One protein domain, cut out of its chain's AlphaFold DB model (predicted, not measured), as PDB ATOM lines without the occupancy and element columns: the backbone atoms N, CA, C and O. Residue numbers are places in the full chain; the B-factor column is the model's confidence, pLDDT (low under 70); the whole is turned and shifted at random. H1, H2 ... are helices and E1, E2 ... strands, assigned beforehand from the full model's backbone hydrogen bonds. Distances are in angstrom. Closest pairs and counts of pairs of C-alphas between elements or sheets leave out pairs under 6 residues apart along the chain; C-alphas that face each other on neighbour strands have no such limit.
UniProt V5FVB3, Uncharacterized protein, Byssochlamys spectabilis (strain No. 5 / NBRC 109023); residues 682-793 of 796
ATOM      1  N   ALA A 682     -34.720 -91.282  54.259       57.31
ATOM      2  CA  ALA A 682     -35.369 -90.024  54.617       57.31
ATOM      3  C   ALA A 682     -36.481 -90.262  55.661       57.31
ATOM      4  O   ALA A 682     -36.854 -91.399  55.924       57.31
ATOM      5  N   GLU A 683     -36.956 -89.172  56.272       50.09
ATOM      6  CA  GLU A 683     -37.894 -89.115  57.406       50.09
ATOM      7  C   GLU A 683     -37.560 -89.951  58.665       50.09
ATOM      8  O   GLU A 683     -37.225 -91.131  58.649       50.09
ATOM      9  N   GLN A 684     -37.756 -89.334  59.834       48.03
ATOM     10  CA  GLN A 684     -37.786 -90.038  61.127       48.03
ATOM     11  C   GLN A 684     -39.162 -89.911  61.813       48.03
ATOM     12  O   GLN A 684     -39.287 -90.165  63.011       48.03
ATOM     13  N   GLU A 685     -40.185 -89.477  61.060       50.47
ATOM     14  CA  GLU A 685     -41.536 -89.156  61.556       50.47
ATOM     15  C   GLU A 685     -42.682 -89.637  60.631       50.47
ATOM     16  O   GLU A 685     -43.800 -89.154  60.766       50.47
ATOM     17  N   MET A 686     -42.440 -90.611  59.740       55.97
ATOM     18  CA  MET A 686     -43.485 -91.271  58.932       55.97
ATOM     19  C   MET A 686     -43.561 -92.781  59.204       55.97
ATOM     20  O   MET A 686     -42.561 -93.411  59.550       55.97
ATOM     21  N   PHE A 687     -44.757 -93.347  59.036       59.88
ATOM     22  CA  PHE A 687     -45.034 -94.783  59.151       59.88
ATOM     23  C   PHE A 687     -44.538 -95.566  57.913       59.88
ATOM     24  O   PHE A 687     -44.344 -94.960  56.851       59.88
ATOM     25  N   PRO A 688     -44.309 -96.890  58.025       79.44
ATOM     26  CA  PRO A 688     -43.974 -97.733  56.879       79.44
ATOM     27  C   PRO A 688     -45.155 -97.891  55.913       79.44
ATOM     28  O   PRO A 688     -46.313 -97.889  56.327       79.44
ATOM     29  N   VAL A 689     -44.863 -98.093  54.627       80.75
ATOM     30  CA  VAL A 689     -45.866 -98.534  53.643       80.75
ATOM     31  C   VAL A 689     -46.052-100.046  53.780       80.75
ATOM     32  O   VAL A 689     -45.066-100.784  53.778       80.75
ATOM     33  N   HIS A 690     -47.296-100.509  53.908       84.94
ATOM     34  CA  HIS A 690     -47.638-101.932  53.954       84.94
ATOM     35  C   HIS A 690     -47.828-102.467  52.529       84.94
ATOM     36  O   HIS A 690     -48.794-102.110  51.861       84.94
ATOM     37  N   ILE A 691     -46.928-103.339  52.078       86.75
ATOM     38  CA  ILE A 691     -46.970-103.962  50.746       86.75
ATOM     39  C   ILE A 691     -47.161-105.473  50.930       86.75
ATOM     40  O   ILE A 691     -46.321-106.097  51.585       86.75
ATOM     41  N   PRO A 692     -48.212-106.105  50.373       85.88
ATOM     42  CA  PRO A 692     -48.392-107.555  50.464       85.88
ATOM     43  C   PRO A 692     -47.170-108.322  49.937       85.88
ATOM     44  O   PRO A 692     -46.527-107.893  48.973       85.88
ATOM     45  N   PHE A 693     -46.827-109.458  50.547       88.31
ATOM     46  CA  PHE A 693     -45.674-110.242  50.107       88.31
ATOM     47  C   PHE A 693     -45.855-110.755  48.675       88.31
ATOM     48  O   PHE A 693     -46.807-111.465  48.369       88.31
ATOM     49  N   HIS A 694     -44.875-110.460  47.821       82.50
ATOM     50  CA  HIS A 694     -44.772-110.987  46.466       82.50
ATOM     51  C   HIS A 694     -43.414-111.670  46.266       82.50
ATOM     52  O   HIS A 694     -42.371-111.192  46.723       82.50
ATOM     53  N   ARG A 695     -43.409-112.802  45.551       81.00
ATOM     54  CA  ARG A 695     -42.194-113.580  45.292       81.00
ATOM     55  C   ARG A 695     -41.367-112.975  44.154       81.00
ATOM     56  O   ARG A 695     -41.561-113.295  42.983       81.00
ATOM     57  N   PHE A 696     -40.360-112.178  44.495       84.75
ATOM     58  CA  PHE A 696     -39.386-111.702  43.511       84.75
ATOM     59  C   PHE A 696     -38.416-112.811  43.081       84.75
ATOM     60  O   PHE A 696     -37.888-113.563  43.904       84.75
ATOM     61  N   SER A 697     -38.142-112.895  41.778       79.25
ATOM     62  CA  SER A 697     -37.163-113.825  41.199       79.25
ATOM     63  C   SER A 697     -35.734-113.267  41.166       79.25
ATOM     64  O   SER A 697     -34.789-114.041  41.002       79.25
ATOM     65  N   ARG A 698     -35.566-111.942  41.302       82.62
ATOM     66  CA  ARG A 698     -34.281-111.229  41.218       82.62
ATOM     67  C   ARG A 698     -34.244-110.053  42.199       82.62
ATOM     68  O   ARG A 698     -35.259-109.405  42.440       82.62
ATOM     69  N   VAL A 699     -33.057-109.702  42.684       85.44
ATOM     70  CA  VAL A 699     -32.812-108.492  43.488       85.44
ATOM     71  C   VAL A 699     -33.189-107.224  42.718       85.44
ATOM     72  O   VAL A 699     -33.713-106.283  43.306       85.44
ATOM     73  N   SER A 700     -32.968-107.198  41.401       81.25
ATOM     74  CA  SER A 700     -33.365-106.064  40.559       81.25
ATOM     75  C   SER A 700     -34.883-105.866  40.497       81.25
ATOM     76  O   SER A 700     -35.329-104.725  40.526       81.25
ATOM     77  N   THR A 701     -35.683-106.939  40.457       84.50
ATOM     78  CA  THR A 701     -37.151-106.825  40.436       84.50
ATOM     79  C   THR A 701     -37.722-106.484  41.811       84.50
ATOM     80  O   THR A 701     -38.648-105.682  41.885       84.50
ATOM     81  N   PHE A 702     -37.115-106.989  42.891       88.50
ATOM     82  CA  PHE A 702     -37.397-106.536  44.260       88.50
ATOM     83  C   PHE A 702     -37.140-105.028  44.420       88.50
ATOM     84  O   PHE A 702     -38.018-104.301  44.874       88.50
ATOM     85  N   PHE A 703     -35.974-104.529  43.993       88.06
ATOM     86  CA  PHE A 703     -35.655-103.100  44.077       88.06
ATOM     87  C   PHE A 703     -36.503-102.215  43.162       88.06
ATOM     88  O   PHE A 703     -36.824-101.103  43.562       88.06
ATOM     89  N   ALA A 704     -36.888-102.693  41.976       83.25
ATOM     90  CA  ALA A 704     -37.814-101.971  41.108       83.25
ATOM     91  C   ALA A 704     -39.190-101.800  41.772       83.25
ATOM     92  O   ALA A 704     -39.673-100.679  41.880       83.25
ATOM     93  N   SER A 705     -39.786-102.887  42.279       83.00
ATOM     94  CA  SER A 705     -41.092-102.840  42.952       83.00
ATOM     95  C   SER A 705     -41.052-102.007  44.235       83.00
ATOM     96  O   SER A 705     -41.880-101.122  44.406       83.00
ATOM     97  N   MET A 706     -40.047-102.210  45.093       86.44
ATOM     98  CA  MET A 706     -39.894-101.412  46.314       86.44
ATOM     99  C   MET A 706     -39.600 -99.933  46.012       86.44
ATOM    100  O   MET A 706     -39.867 -99.087  46.858       86.44
ATOM    101  N   MET A 707     -39.068 -99.588  44.833       79.25
ATOM    102  CA  MET A 707     -38.932 -98.188  44.425       79.25
ATOM    103  C   MET A 707     -40.220 -97.610  43.824       79.25
ATOM    104  O   MET A 707     -40.508 -96.464  44.140       79.25
ATOM    105  N   ASP A 708     -41.007 -98.362  43.041       77.19
ATOM    106  CA  ASP A 708     -42.323 -97.918  42.524       77.19
ATOM    107  C   ASP A 708     -43.214 -97.475  43.706       77.19
ATOM    108  O   ASP A 708     -43.657 -96.329  43.770       77.19
ATOM    109  N   GLU A 709     -43.329 -98.324  44.734       77.19
ATOM    110  CA  GLU A 709     -44.099 -98.060  45.964       77.19
ATOM    111  C   GLU A 709     -43.534 -96.902  46.819       77.19
ATOM    112  O   GLU A 709     -44.281 -96.188  47.488       77.19
ATOM    113  N   CYS A 710     -42.216 -96.666  46.792       67.94
ATOM    114  CA  CYS A 710     -41.603 -95.515  47.469       67.94
ATOM    115  C   CYS A 710     -41.782 -94.200  46.695       67.94
ATOM    116  O   CYS A 710     -42.048 -93.166  47.302       67.94
ATOM    117  N   VAL A 711     -41.653 -94.221  45.367       58.94
ATOM    118  CA  VAL A 711     -41.777 -93.034  44.506       58.94
ATOM    119  C   VAL A 711     -43.231 -92.569  44.433       58.94
ATOM    120  O   VAL A 711     -43.481 -91.365  44.436       58.94
ATOM    121  N   LEU A 712     -44.199 -93.491  44.487       49.81
ATOM    122  CA  LEU A 712     -45.613 -93.156  44.692       49.81
ATOM    123  C   LEU A 712     -45.868 -92.394  46.010       49.81
ATOM    124  O   LEU A 712     -46.860 -91.675  46.096       49.81
ATOM    125  N   ARG A 713     -44.968 -92.491  47.005       46.06
ATOM    126  CA  ARG A 713     -45.040 -91.743  48.274       46.06
ATOM    127  C   ARG A 713     -44.235 -90.440  48.273       46.06
ATOM    128  O   ARG A 713     -44.734 -89.432  48.758       46.06
ATOM    129  N   GLU A 714     -43.008 -90.432  47.742       45.38
ATOM    130  CA  GLU A 714     -42.167 -89.216  47.714       45.38
ATOM    131  C   GLU A 714     -42.796 -88.088  46.870       45.38
ATOM    132  O   GLU A 714     -42.599 -86.915  47.180       45.38
ATOM    133  N   ASN A 715     -43.639 -88.417  45.881       42.78
ATOM    134  CA  ASN A 715     -44.380 -87.442  45.066       42.78
ATOM    135  C   ASN A 715     -45.374 -86.543  45.840       42.78
ATOM    136  O   ASN A 715     -45.901 -85.602  45.242       42.78
ATOM    137  N   ASP A 716     -45.642 -86.802  47.127       43.59
ATOM    138  CA  ASP A 716     -46.593 -86.020  47.937       43.59
ATOM    139  C   ASP A 716     -45.941 -84.898  48.778       43.59
ATOM    140  O   ASP A 716     -46.634 -83.964  49.176       43.59
ATOM    141  N   ASP A 717     -44.614 -84.939  48.982       38.66
ATOM    142  CA  ASP A 717     -43.810 -83.874  49.630       38.66
ATOM    143  C   ASP A 717     -42.619 -83.394  48.757       38.66
ATOM    144  O   ASP A 717     -42.020 -82.349  49.020       38.66
ATOM    145  N   ALA A 718     -42.286 -84.112  47.676       35.06
ATOM    146  CA  ALA A 718     -41.267 -83.744  46.689       35.06
ATOM    147  C   ALA A 718     -41.840 -83.792  45.261       35.06
ATOM    148  O   ALA A 718     -41.596 -84.712  44.480       35.06
ATOM    149  N   MET A 719     -42.614 -82.765  44.911       37.56
ATOM    150  CA  MET A 719     -43.124 -82.572  43.553       37.56
ATOM    151  C   MET A 719     -41.973 -82.285  42.563       37.56
ATOM    152  O   MET A 719     -41.047 -81.549  42.897       37.56
ATOM    153  N   GLN A 720     -42.128 -82.757  41.318       36.25
ATOM    154  CA  GLN A 720     -41.311 -82.455  40.123       36.25
ATOM    155  C   GLN A 720     -40.062 -83.329  39.870       36.25
ATOM    156  O   GLN A 720     -38.933 -82.944  40.175       36.25
ATOM    157  N   VAL A 721     -40.288 -84.470  39.200       35.66
ATOM    158  CA  VAL A 721     -39.327 -85.136  38.296       35.66
ATOM    159  C   VAL A 721     -40.091 -85.690  37.073       35.66
ATOM    160  O   VAL A 721     -40.240 -86.903  36.930       35.66
ATOM    161  N   ASP A 722     -40.590 -84.824  36.180       34.28
ATOM    162  CA  ASP A 722     -41.122 -85.234  34.860       34.28
ATOM    163  C   ASP A 722     -39.956 -85.649  33.931       34.28
ATOM    164  O   ASP A 722     -39.539 -84.938  33.011       34.28
ATOM    165  N   GLY A 723     -39.399 -86.834  34.182       34.53
ATOM    166  CA  GLY A 723     -38.407 -87.481  33.329       34.53
ATOM    167  C   GLY A 723     -38.712 -88.964  33.158       34.53
ATOM    168  O   GLY A 723     -39.106 -89.635  34.110       34.53
ATOM    169  N   GLU A 724     -38.476 -89.507  31.959       42.97
ATOM    170  CA  GLU A 724     -38.447 -90.960  31.739       42.97
ATOM    171  C   GLU A 724     -37.153 -91.525  32.351       42.97
ATOM    172  O   GLU A 724     -36.188 -91.851  31.663       42.97
ATOM    173  N   VAL A 725     -37.104 -91.556  33.687       41.34
ATOM    174  CA  VAL A 725     -36.015 -92.169  34.446       41.34
ATOM    175  C   VAL A 725     -36.082 -93.673  34.239       41.34
ATOM    176  O   VAL A 725     -36.947 -94.368  34.774       41.34
ATOM    177  N   ASP A 726     -35.149 -94.156  33.428       41.53
ATOM    178  CA  ASP A 726     -34.991 -95.557  33.071       41.53
ATOM    179  C   ASP A 726     -35.062 -96.472  34.305       41.53
ATOM    180  O   ASP A 726     -34.575 -96.134  35.391       41.53
ATOM    181  N   LEU A 727     -35.595 -97.686  34.138       46.25
ATOM    182  CA  LEU A 727     -35.652 -98.687  35.218       46.25
ATOM    183  C   LEU A 727     -34.245 -98.989  35.783       46.25
ATOM    184  O   LEU A 727     -34.076 -99.361  36.946       46.25
ATOM    185  N   VAL A 728     -33.226 -98.787  34.944       45.34
ATOM    186  CA  VAL A 728     -31.801 -98.892  35.267       45.34
ATOM    187  C   VAL A 728     -31.320 -97.748  36.171       45.34
ATOM    188  O   VAL A 728     -30.549 -98.013  37.093       45.34
ATOM    189  N   ASP A 729     -31.770 -96.506  35.960       52.94
ATOM    190  CA  ASP A 729     -31.324 -95.334  36.736       52.94
ATOM    191  C   ASP A 729     -31.962 -95.303  38.133       52.94
ATOM    192  O   ASP A 729     -31.279 -95.067  39.130       52.94
ATOM    193  N   HIS A 730     -33.239 -95.689  38.228       58.16
ATOM    194  CA  HIS A 730     -33.930 -95.953  39.494       58.16
ATOM    195  C   HIS A 730     -33.157 -96.960  40.373       58.16
ATOM    196  O   HIS A 730     -32.763 -96.647  41.500       58.16
ATOM    197  N   ILE A 731     -32.826 -98.142  39.836       58.03
ATOM    198  CA  ILE A 731     -31.980 -99.127  40.539       58.03
ATOM    199  C   ILE A 731     -30.568 -98.558  40.789       58.03
ATOM    200  O   ILE A 731     -29.956 -98.834  41.825       58.03
ATOM    201  N   GLY A 732     -30.070 -97.709  39.888       59.19
ATOM    202  CA  GLY A 732     -28.837 -96.937  40.033       59.19
ATOM    203  C   GLY A 732     -28.807 -96.038  41.273       59.19
ATOM    204  O   GLY A 732     -27.741 -95.901  41.882       59.19
ATOM    205  N   ARG A 733     -29.948 -95.501  41.726       67.81
ATOM    206  CA  ARG A 733     -30.056 -94.705  42.964       67.81
ATOM    207  C   ARG A 733     -30.004 -95.551  44.237       67.81
ATOM    208  O   ARG A 733     -29.546 -95.046  45.261       67.81
ATOM    209  N   ILE A 734     -30.375 -96.833  44.211       78.06
ATOM    210  CA  ILE A 734     -30.251 -97.710  45.389       78.06
ATOM    211  C   ILE A 734     -28.778 -98.063  45.651       78.06
ATOM    212  O   ILE A 734     -28.026 -98.503  44.777       78.06
ATOM    213  N   SER A 735     -28.352 -97.870  46.899       81.62
ATOM    214  CA  SER A 735     -27.079 -98.360  47.437       81.62
ATOM    215  C   SER A 735     -27.227 -99.793  47.955       81.62
ATOM    216  O   SER A 735     -26.432-100.670  47.618       81.62
ATOM    217  N   ALA A 736     -28.281-100.032  48.738       86.50
ATOM    218  CA  ALA A 736     -28.675-101.320  49.303       86.50
ATOM    219  C   ALA A 736     -30.109-101.229  49.862       86.50
ATOM    220  O   ALA A 736     -30.669-100.134  49.942       86.50
ATOM    221  N   ALA A 737     -30.660-102.345  50.343       90.38
ATOM    222  CA  ALA A 737     -31.751-102.310  51.317       90.38
ATOM    223  C   ALA A 737     -31.435-103.169  52.540       90.38
ATOM    224  O   ALA A 737     -30.927-104.283  52.399       90.38
ATOM    225  N   SER A 738     -31.759-102.671  53.731       91.62
ATOM    226  CA  SER A 738     -31.769-103.480  54.952       91.62
ATOM    227  C   SER A 738     -33.133-104.142  55.093       91.62
ATOM    228  O   SER A 738     -34.136-103.443  55.204       91.62
ATOM    229  N   VAL A 739     -33.178-105.472  55.105       92.50
ATOM    230  CA  VAL A 739     -34.402-106.253  55.336       92.50
ATOM    231  C   VAL A 739     -34.352-106.876  56.726       92.50
ATOM    232  O   VAL A 739     -33.303-107.385  57.121       92.50
ATOM    233  N   GLY A 740     -35.453-106.813  57.476       90.38
ATOM    234  CA  GLY A 740     -35.534-107.235  58.871       90.38
ATOM    235  C   GLY A 740     -36.800-108.017  59.212       90.38
ATOM    236  O   GLY A 740     -37.907-107.627  58.871       90.38
ATOM    237  N   PHE A 741     -36.617-109.115  59.932       90.25
ATOM    238  CA  PHE A 741     -37.660-110.003  60.425       90.25
ATOM    239  C   PHE A 741     -37.831-109.684  61.908       90.25
ATOM    240  O   PHE A 741     -36.945-109.985  62.710       90.25
ATOM    241  N   GLU A 742     -38.905-108.988  62.275       79.88
ATOM    242  CA  GLU A 742     -39.000-108.368  63.604       79.88
ATOM    243  C   GLU A 742     -39.117-109.404  64.728       79.88
ATOM    244  O   GLU A 742     -38.469-109.267  65.763       79.88
ATOM    245  N   TRP A 743     -39.858-110.486  64.485       81.62
ATOM    246  CA  TRP A 743     -40.144-111.529  65.471       81.62
ATOM    247  C   TRP A 743     -38.942-112.426  65.813       81.62
ATOM    248  O   TRP A 743     -38.831-112.881  66.947       81.62
ATOM    249  N   CYS A 744     -38.023-112.664  64.868       81.25
ATOM    250  CA  CYS A 744     -36.820-113.484  65.085       81.25
ATOM    251  C   CYS A 744     -35.507-112.677  65.080       81.25
ATOM    252  O   CYS A 744     -34.418-113.251  65.121       81.25
ATOM    253  N   GLY A 745     -35.587-111.343  65.005       79.94
ATOM    254  CA  GLY A 745     -34.444-110.422  65.035       79.94
ATOM    255  C   GLY A 745     -33.520-110.461  63.808       79.94
ATOM    256  O   GLY A 745     -32.595-109.650  63.719       79.94
ATOM    257  N   TYR A 746     -33.746-111.363  62.848       87.62
ATOM    258  CA  TYR A 746     -32.881-111.548  61.683       87.62
ATOM    259  C   TYR A 746     -32.911-110.322  60.762       87.62
ATOM    260  O   TYR A 746     -33.956-109.966  60.220       87.62
ATOM    261  N   ARG A 747     -31.757-109.684  60.536       89.38
ATOM    262  CA  ARG A 747     -31.582-108.635  59.517       89.38
ATOM    263  C   ARG A 747     -30.509-109.036  58.506       89.38
ATOM    264  O   ARG A 747     -29.498-109.637  58.863       89.38
ATOM    265  N   ILE A 748     -30.700-108.632  57.253       91.44
ATOM    266  CA  ILE A 748     -29.754-108.827  56.150       91.44
ATOM    267  C   ILE A 748     -29.725-107.598  55.235       91.44
ATOM    268  O   ILE A 748     -30.752-106.975  54.974       91.44
ATOM    269  N   LEU A 749     -28.538-107.255  54.730       91.19
ATOM    270  CA  LEU A 749     -28.352-106.191  53.745       91.19
ATOM    271  C   LEU A 749     -28.358-106.784  52.328       91.19
ATOM    272  O   LEU A 749     -27.415-107.480  51.947       91.19
ATOM    273  N   ILE A 750     -29.394-106.489  51.544       92.38
ATOM    274  CA  ILE A 750     -29.476-106.834  50.121       92.38
ATOM    275  C   ILE A 750     -28.699-105.791  49.315       92.38
ATOM    276  O   ILE A 750     -28.911-104.588  49.484       92.38
ATOM    277  N   ARG A 751     -27.825-106.237  48.407       88.31
ATOM    278  CA  ARG A 751     -27.013-105.357  47.545       88.31
ATOM    279  C   ARG A 751     -27.363-105.536  46.061       88.31
ATOM    280  O   ARG A 751     -27.579-106.673  45.636       88.31
ATOM    281  N   PRO A 752     -27.359-104.465  45.241       84.50
ATOM    282  CA  PRO A 752     -27.600-104.565  43.799       84.50
ATOM    283  C   PRO A 752     -26.723-105.623  43.114       84.50
ATOM    284  O   PRO A 752     -25.516-105.703  43.348       84.50
ATOM    285  N   GLY A 753     -27.348-106.473  42.293       81.62
ATOM    286  CA  GLY A 753     -26.679-107.566  41.577       81.62
ATOM    287  C   GLY A 753     -26.175-108.724  42.453       81.62
ATOM    288  O   GLY A 753     -25.387-109.544  41.978       81.62
ATOM    289  N   LYS A 754     -26.580-108.819  43.730       87.12
ATOM    290  CA  LYS A 754     -26.220-109.926  44.633       87.12
ATOM    291  C   LYS A 754     -27.421-110.819  44.936       87.12
ATOM    292  O   LYS A 754     -27.905-110.881  46.057       87.12
ATOM    293  N   GLU A 755     -27.837-111.592  43.936       87.88
ATOM    294  CA  GLU A 755     -28.974-112.534  44.004       87.88
ATOM    295  C   GLU A 755     -28.918-113.525  45.187       87.88
ATOM    296  O   GLU A 755     -29.946-113.992  45.674       87.88
ATOM    297  N   GLN A 756     -27.716-113.828  45.690       84.06
ATOM    298  CA  GLN A 756     -27.515-114.671  46.873       84.06
ATOM    299  C   GLN A 756     -28.024-114.019  48.173       84.06
ATOM    300  O   GLN A 756     -28.403-114.735  49.099       84.06
ATOM    301  N   ASP A 757     -28.070-112.685  48.249       89.75
ATOM    302  CA  ASP A 757     -28.603-111.959  49.406       89.75
ATOM    303  C   ASP A 757     -30.132-112.152  49.486       89.75
ATOM    304  O   ASP A 757     -30.667-112.433  50.556       89.75
ATOM    305  N   TRP A 758     -30.834-112.128  48.344       89.88
ATOM    306  CA  TRP A 758     -32.277-112.411  48.281       89.88
ATOM    307  C   TRP A 758     -32.615-113.882  48.552       89.88
ATOM    308  O   TRP A 758     -33.554-114.179  49.289       89.88
ATOM    309  N   LYS A 759     -31.808-114.824  48.041       87.25
ATOM    310  CA  LYS A 759     -31.982-116.253  48.360       87.25
ATOM    311  C   LYS A 759     -31.926-116.528  49.868       87.25
ATOM    312  O   LYS A 759     -32.646-117.402  50.335       87.25
ATOM    313  N   ARG A 760     -31.128-115.769  50.629       87.56
ATOM    314  CA  ARG A 760     -31.061-115.861  52.099       87.56
ATOM    315  C   ARG A 760     -32.322-115.330  52.786       87.56
ATOM    316  O   ARG A 760     -32.803-115.986  53.701       87.56
ATOM    317  N   VAL A 761     -32.893-114.216  52.310       89.31
ATOM    318  CA  VAL A 761     -34.203-113.703  52.776       89.31
ATOM    319  C   VAL A 761     -35.287-114.767  52.600       89.31
ATOM    320  O   VAL A 761     -35.967-115.120  53.559       89.31
ATOM    321  N   ILE A 762     -35.407-115.326  51.393       89.06
ATOM    322  CA  ILE A 762     -36.426-116.336  51.073       89.06
ATOM    323  C   ILE A 762     -36.194-117.646  51.841       89.06
ATOM    324  O   ILE A 762     -37.155-118.246  52.316       89.06
ATOM    325  N   ALA A 763     -34.941-118.084  52.011       87.25
ATOM    326  CA  ALA A 763     -34.623-119.259  52.822       87.25
ATOM    327  C   ALA A 763     -35.014-119.067  54.297       87.25
ATOM    328  O   ALA A 763     -35.646-119.951  54.869       87.25
ATOM    329  N   LYS A 764     -34.712-117.901  54.889       89.69
ATOM    330  CA  LYS A 764     -35.086-117.604  56.278       89.69
ATOM    331  C   LYS A 764     -36.603-117.508  56.446       89.69
ATOM    332  O   LYS A 764     -37.146-118.131  57.344       89.69
ATOM    333  N   LEU A 765     -37.310-116.833  55.539       89.69
ATOM    334  CA  LEU A 765     -38.778-116.767  55.572       89.69
ATOM    335  C   LEU A 765     -39.437-118.154  55.530       89.69
ATOM    336  O   LEU A 765     -40.378-118.415  56.275       89.69
ATOM    337  N   ARG A 766     -38.896-119.070  54.721       85.31
ATOM    338  CA  ARG A 766     -39.371-120.458  54.638       85.31
ATOM    339  C   ARG A 766     -39.102-121.258  55.916       85.31
ATOM    340  O   ARG A 766     -39.945-122.064  56.293       85.31
ATOM    341  N   GLU A 767     -37.983-121.017  56.600       86.81
ATOM    342  CA  GLU A 767     -37.708-121.581  57.931       86.81
ATOM    343  C   GLU A 767     -38.743-121.097  58.965       86.81
ATOM    344  O   GLU A 767     -39.323-121.913  59.679       86.81
ATOM    345  N   GLU A 768     -39.045-119.794  58.994       87.56
ATOM    346  CA  GLU A 768     -40.033-119.193  59.906       87.56
ATOM    347  C   GLU A 768     -41.468-119.696  59.647       87.56
ATOM    348  O   GLU A 768     -42.185-120.053  60.585       87.56
ATOM    349  N   TRP A 769     -41.885-119.801  58.379       88.56
ATOM    350  CA  TRP A 769     -43.173-120.398  57.997       88.56
ATOM    351  C   TRP A 769     -43.275-121.873  58.427       88.56
ATOM    352  O   TRP A 769     -44.303-122.299  58.950       88.56
ATOM    353  N   ASN A 770     -42.195-122.647  58.273       84.81
ATOM    354  CA  ASN A 770     -42.135-124.054  58.677       84.81
ATOM    355  C   ASN A 770     -42.166-124.221  60.215       84.81
ATOM    356  O   ASN A 770     -42.822-125.126  60.732       84.81
ATOM    357  N   LEU A 771     -41.514-123.315  60.957       82.62
ATOM    358  CA  LEU A 771     -41.576-123.242  62.423       82.62
ATOM    359  C   LEU A 771     -42.985-122.906  62.932       82.62
ATOM    360  O   LEU A 771     -43.438-123.502  63.912       82.62
ATOM    361  N   ARG A 772     -43.694-121.991  62.260       81.25
ATOM    362  CA  ARG A 772     -45.096-121.662  62.560       81.25
ATOM    363  C   ARG A 772     -46.021-122.851  62.324       81.25
ATOM    364  O   ARG A 772     -46.845-123.139  63.189       81.25
ATOM    365  N   ASP A 773     -45.868-123.551  61.205       81.19
ATOM    366  CA  ASP A 773     -46.690-124.719  60.874       81.19
ATOM    367  C   ASP A 773     -46.511-125.864  61.891       81.19
ATOM    368  O   ASP A 773     -47.478-126.473  62.345       81.19
ATOM    369  N   LYS A 774     -45.275-126.062  62.368       79.50
ATOM    370  CA  LYS A 774     -44.919-127.016  63.436       79.50
ATOM    371  C   LYS A 774     -45.288-126.560  64.858       79.50
ATOM    372  O   LYS A 774     -44.927-127.237  65.820       79.50
ATOM    373  N   GLY A 775     -45.991-125.437  65.022       66.19
ATOM    374  CA  GLY A 775     -46.456-124.953  66.328       66.19
ATOM    375  C   GLY A 775     -45.352-124.401  67.241       66.19
ATOM    376  O   GLY A 775     -45.465-124.489  68.466       66.19
ATOM    377  N   GLY A 776     -44.275-123.847  66.671       59.78
ATOM    378  CA  GLY A 776     -43.213-123.179  67.426       59.78
ATOM    379  C   GLY A 776     -43.752-122.024  68.281       59.78
ATOM    380  O   GLY A 776     -44.486-121.168  67.790       59.78
ATOM    381  N   ARG A 777     -43.379-121.991  69.569       52.12
ATOM    382  CA  ARG A 777     -43.935-121.050  70.569       52.12
ATOM    383  C   ARG A 777     -43.548-119.582  70.362       52.12
ATOM    384  O   ARG A 777     -44.141-118.723  71.003       52.12
ATOM    385  N   ASP A 778     -42.588-119.321  69.484       54.84
ATOM    386  CA  ASP A 778     -41.960-118.013  69.290       54.84
ATOM    387  C   ASP A 778     -42.389-117.336  67.964       54.84
ATOM    388  O   ASP A 778     -41.875-116.282  67.602       54.84
ATOM    389  N   ALA A 779     -43.338-117.929  67.222       56.19
ATOM    390  CA  ALA A 779     -43.836-117.392  65.950       56.19
ATOM    391  C   ALA A 779     -44.946-116.329  66.154       56.19
ATOM    392  O   ALA A 779     -45.893-116.577  66.908       56.19
ATOM    393  N   PRO A 780     -44.914-115.184  65.442       60.72
ATOM    394  CA  PRO A 780     -45.781-114.028  65.703       60.72
ATOM    395  C   PRO A 780     -47.261-114.348  65.475       60.72
ATOM    396  O   PRO A 780     -47.638-114.911  64.449       60.72
ATOM    397  N   SER A 781     -48.140-114.024  66.425       60.50
ATOM    398  CA  SER A 781     -49.581-114.303  66.296       60.50
ATOM    399  C   SER A 781     -50.236-113.540  65.140       60.50
ATOM    400  O   SER A 781     -51.124-114.086  64.497       60.50
ATOM    401  N   ASP A 782     -49.741-112.336  64.851       65.75
ATOM    402  CA  ASP A 782     -50.392-111.295  64.039       65.75
ATOM    403  C   ASP A 782     -49.869-111.207  62.585       65.75
ATOM    404  O   ASP A 782     -49.896-110.158  61.949       65.75
ATOM    405  N   GLY A 783     -49.340-112.317  62.058       77.38
ATOM    406  CA  GLY A 783     -48.727-112.386  60.725       77.38
ATOM    407  C   GLY A 783     -47.222-112.080  60.701       77.38
ATOM    408  O   GLY A 783     -46.563-111.968  61.735       77.38
ATOM    409  N   PHE A 784     -46.658-112.002  59.495       85.94
ATOM    410  CA  PHE A 784     -45.220-111.919  59.234       85.94
ATOM    411  C   PHE A 784     -44.837-110.565  58.616       85.94
ATOM    412  O   PHE A 784     -44.760-110.412  57.395       85.94
ATOM    413  N   ASN A 785     -44.572-109.576  59.472       87.88
ATOM    414  CA  ASN A 785     -44.199-108.216  59.074       87.88
ATOM    415  C   ASN A 785     -42.679-108.077  58.848       87.88
ATOM    416  O   ASN A 785     -41.883-108.057  59.788       87.88
ATOM    417  N   ILE A 786     -42.267-108.015  57.582       91.19
ATOM    418  CA  ILE A 786     -40.868-107.929  57.150       91.19
ATOM    419  C   ILE A 786     -40.517-106.462  56.882       91.19
ATOM    420  O   ILE A 786     -40.916-105.898  55.866       91.19
ATOM    421  N   THR A 787     -39.724-105.832  57.744       90.00
ATOM    422  CA  THR A 787     -39.234-104.468  57.495       90.00
ATOM    423  C   THR A 787     -38.285-104.417  56.301       90.00
ATOM    424  O   THR A 787     -37.412-105.271  56.142       90.00
ATOM    425  N   VAL A 788     -38.430-103.390  55.464       91.75
ATOM    426  CA  VAL A 788     -37.570-103.103  54.312       91.75
ATOM    427  C   VAL A 788     -37.172-101.633  54.374       91.75
ATOM    428  O   VAL A 788     -38.022-100.755  54.288       91.75
ATOM    429  N   LYS A 789     -35.874-101.343  54.503       89.69
ATOM    430  CA  LYS A 789     -35.353 -99.972  54.459       89.69
ATOM    431  C   LYS A 789     -34.482 -99.749  53.227       89.69
ATOM    432  O   LYS A 789     -33.411-100.349  53.134       89.69
ATOM    433  N   LEU A 790     -34.906 -98.880  52.310       88.94
ATOM    434  CA  LEU A 790     -34.125 -98.502  51.128       88.94
ATOM    435  C   LEU A 790     -33.067 -97.446  51.470       88.94
ATOM    436  O   LEU A 790     -33.380 -96.363  51.964       88.94
ATOM    437  N   HIS A 791     -31.810 -97.746  51.141       86.00
ATOM    438  CA  HIS A 791     -30.682 -96.831  51.292       86.00
ATOM    439  C   HIS A 791     -30.380 -96.161  49.948       86.00
ATOM    440  O   HIS A 791     -29.740 -96.762  49.078       86.00
ATOM    441  N   LEU A 792     -30.846 -94.925  49.767       82.44
ATOM    442  CA  LEU A 792     -30.681 -94.163  48.525       82.44
ATOM    443  C   LEU A 792     -29.352 -93.391  48.500       82.44
ATOM    444  O   LEU A 792     -28.919 -92.800  49.491       82.44
ATOM    445  N   LYS A 793     -28.690 -93.375  47.340       77.56
ATOM    446  CA  LYS A 793     -27.492 -92.567  47.087       77.56
ATOM    447  C   LYS A 793     -27.908 -91.111  46.918       77.56
ATOM    448  O   LYS A 793     -28.701 -90.791  46.037       77.56
TER     449      LYS A 793
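This is residues 682 to 793 of the 796 residues of an uncharacterized protein of Byssochlamys spectabilis (strain No. 5 / NBRC 109023) (UniProt V5FVB3). A small antiparallel sheet of three strands, E3, E2 and E4, has two helices over one of its faces: H1 runs across the strands and H3 along them, with the start of H3 near the start of H1. The short strand E1 lies near E4, the short helix H2 only grazes the sheet, and the loop of residues 715 to 726 sticks out from the body. The printed part has 112 residues with three named helices and four named strands, in the order E1 H1 H2 E2 E3 H3 E4; the class is mixed, helices and strands, and the sheet's order is E3 - E2 - E4. The whole is elongated, spanning 51 by 31 by 19 A, and only just compact, close to loose, with a radius of gyration of the C-alphas of 15.6 A.

E1 is residues 689 to 692, beginning at C-alpha 689 at (-45.866, -98.534, 53.643). H1 is residues 699 to 714, 21.8 A long, and H2 is residues 727 to 733. E2, residues 734 to 741, is 20.8 A long, and E3 is residues 747 to 750. H3, residues 755 to 773, is the longest helix, 27.3 A, beginning at C-alpha 755 at (-28.974, -112.534, 44.004). E4, residues 784 to 792, is 25.3 A long and ends at C-alpha 792 at (-30.681, -94.163, 48.525).

E2 is the inner strand. It is antiparallel to E4 at 160 degrees, with N 738 and O 789 within hydrogen-bond range at 2.9 A. E2 and E3 form a hairpin at 155 degrees, with N 750 and O 737 within range at 2.8 A. H1 and H3 are on the same face, making two layers, helices over a sheet. H1 has a height over the sheet of 8.6 A and runs across the strands, at 86 degrees to E2 on the local plane. H3 has a height of 9.8 A and runs along the strands, at 13 degrees to E2 on the local plane. E3, H3 and E4 form a split strand-helix-strand unit, two strands running the same way with E2 between them, and its crossover is right-handed. H1 and H3 are close but not clearly touching; their closest C-alphas, of Val 699 and Glu 755, are 5.6 A apart. H1 touches H2 with residues 700 to 707 alone, about perpendicular at 77 degrees; their closest C-alphas, of Phe 703 and Ile 731, are 6.5 A apart. E1 pairs with no named strand. Every O i to N i+4 pair is within hydrogen-bond range in H2 and H3; in H1 it is 11 of 12.

The C-alphas farthest apart, of Asp 722 and Gly 775, are 51.0 A apart. The printed part has no cut. The link from H1 to H2, 12 residues, is long. The mean pLDDT of the printed part is 73.6, and it is under 70 at residues 682 to 687, 710 to 733 and 775 to 782.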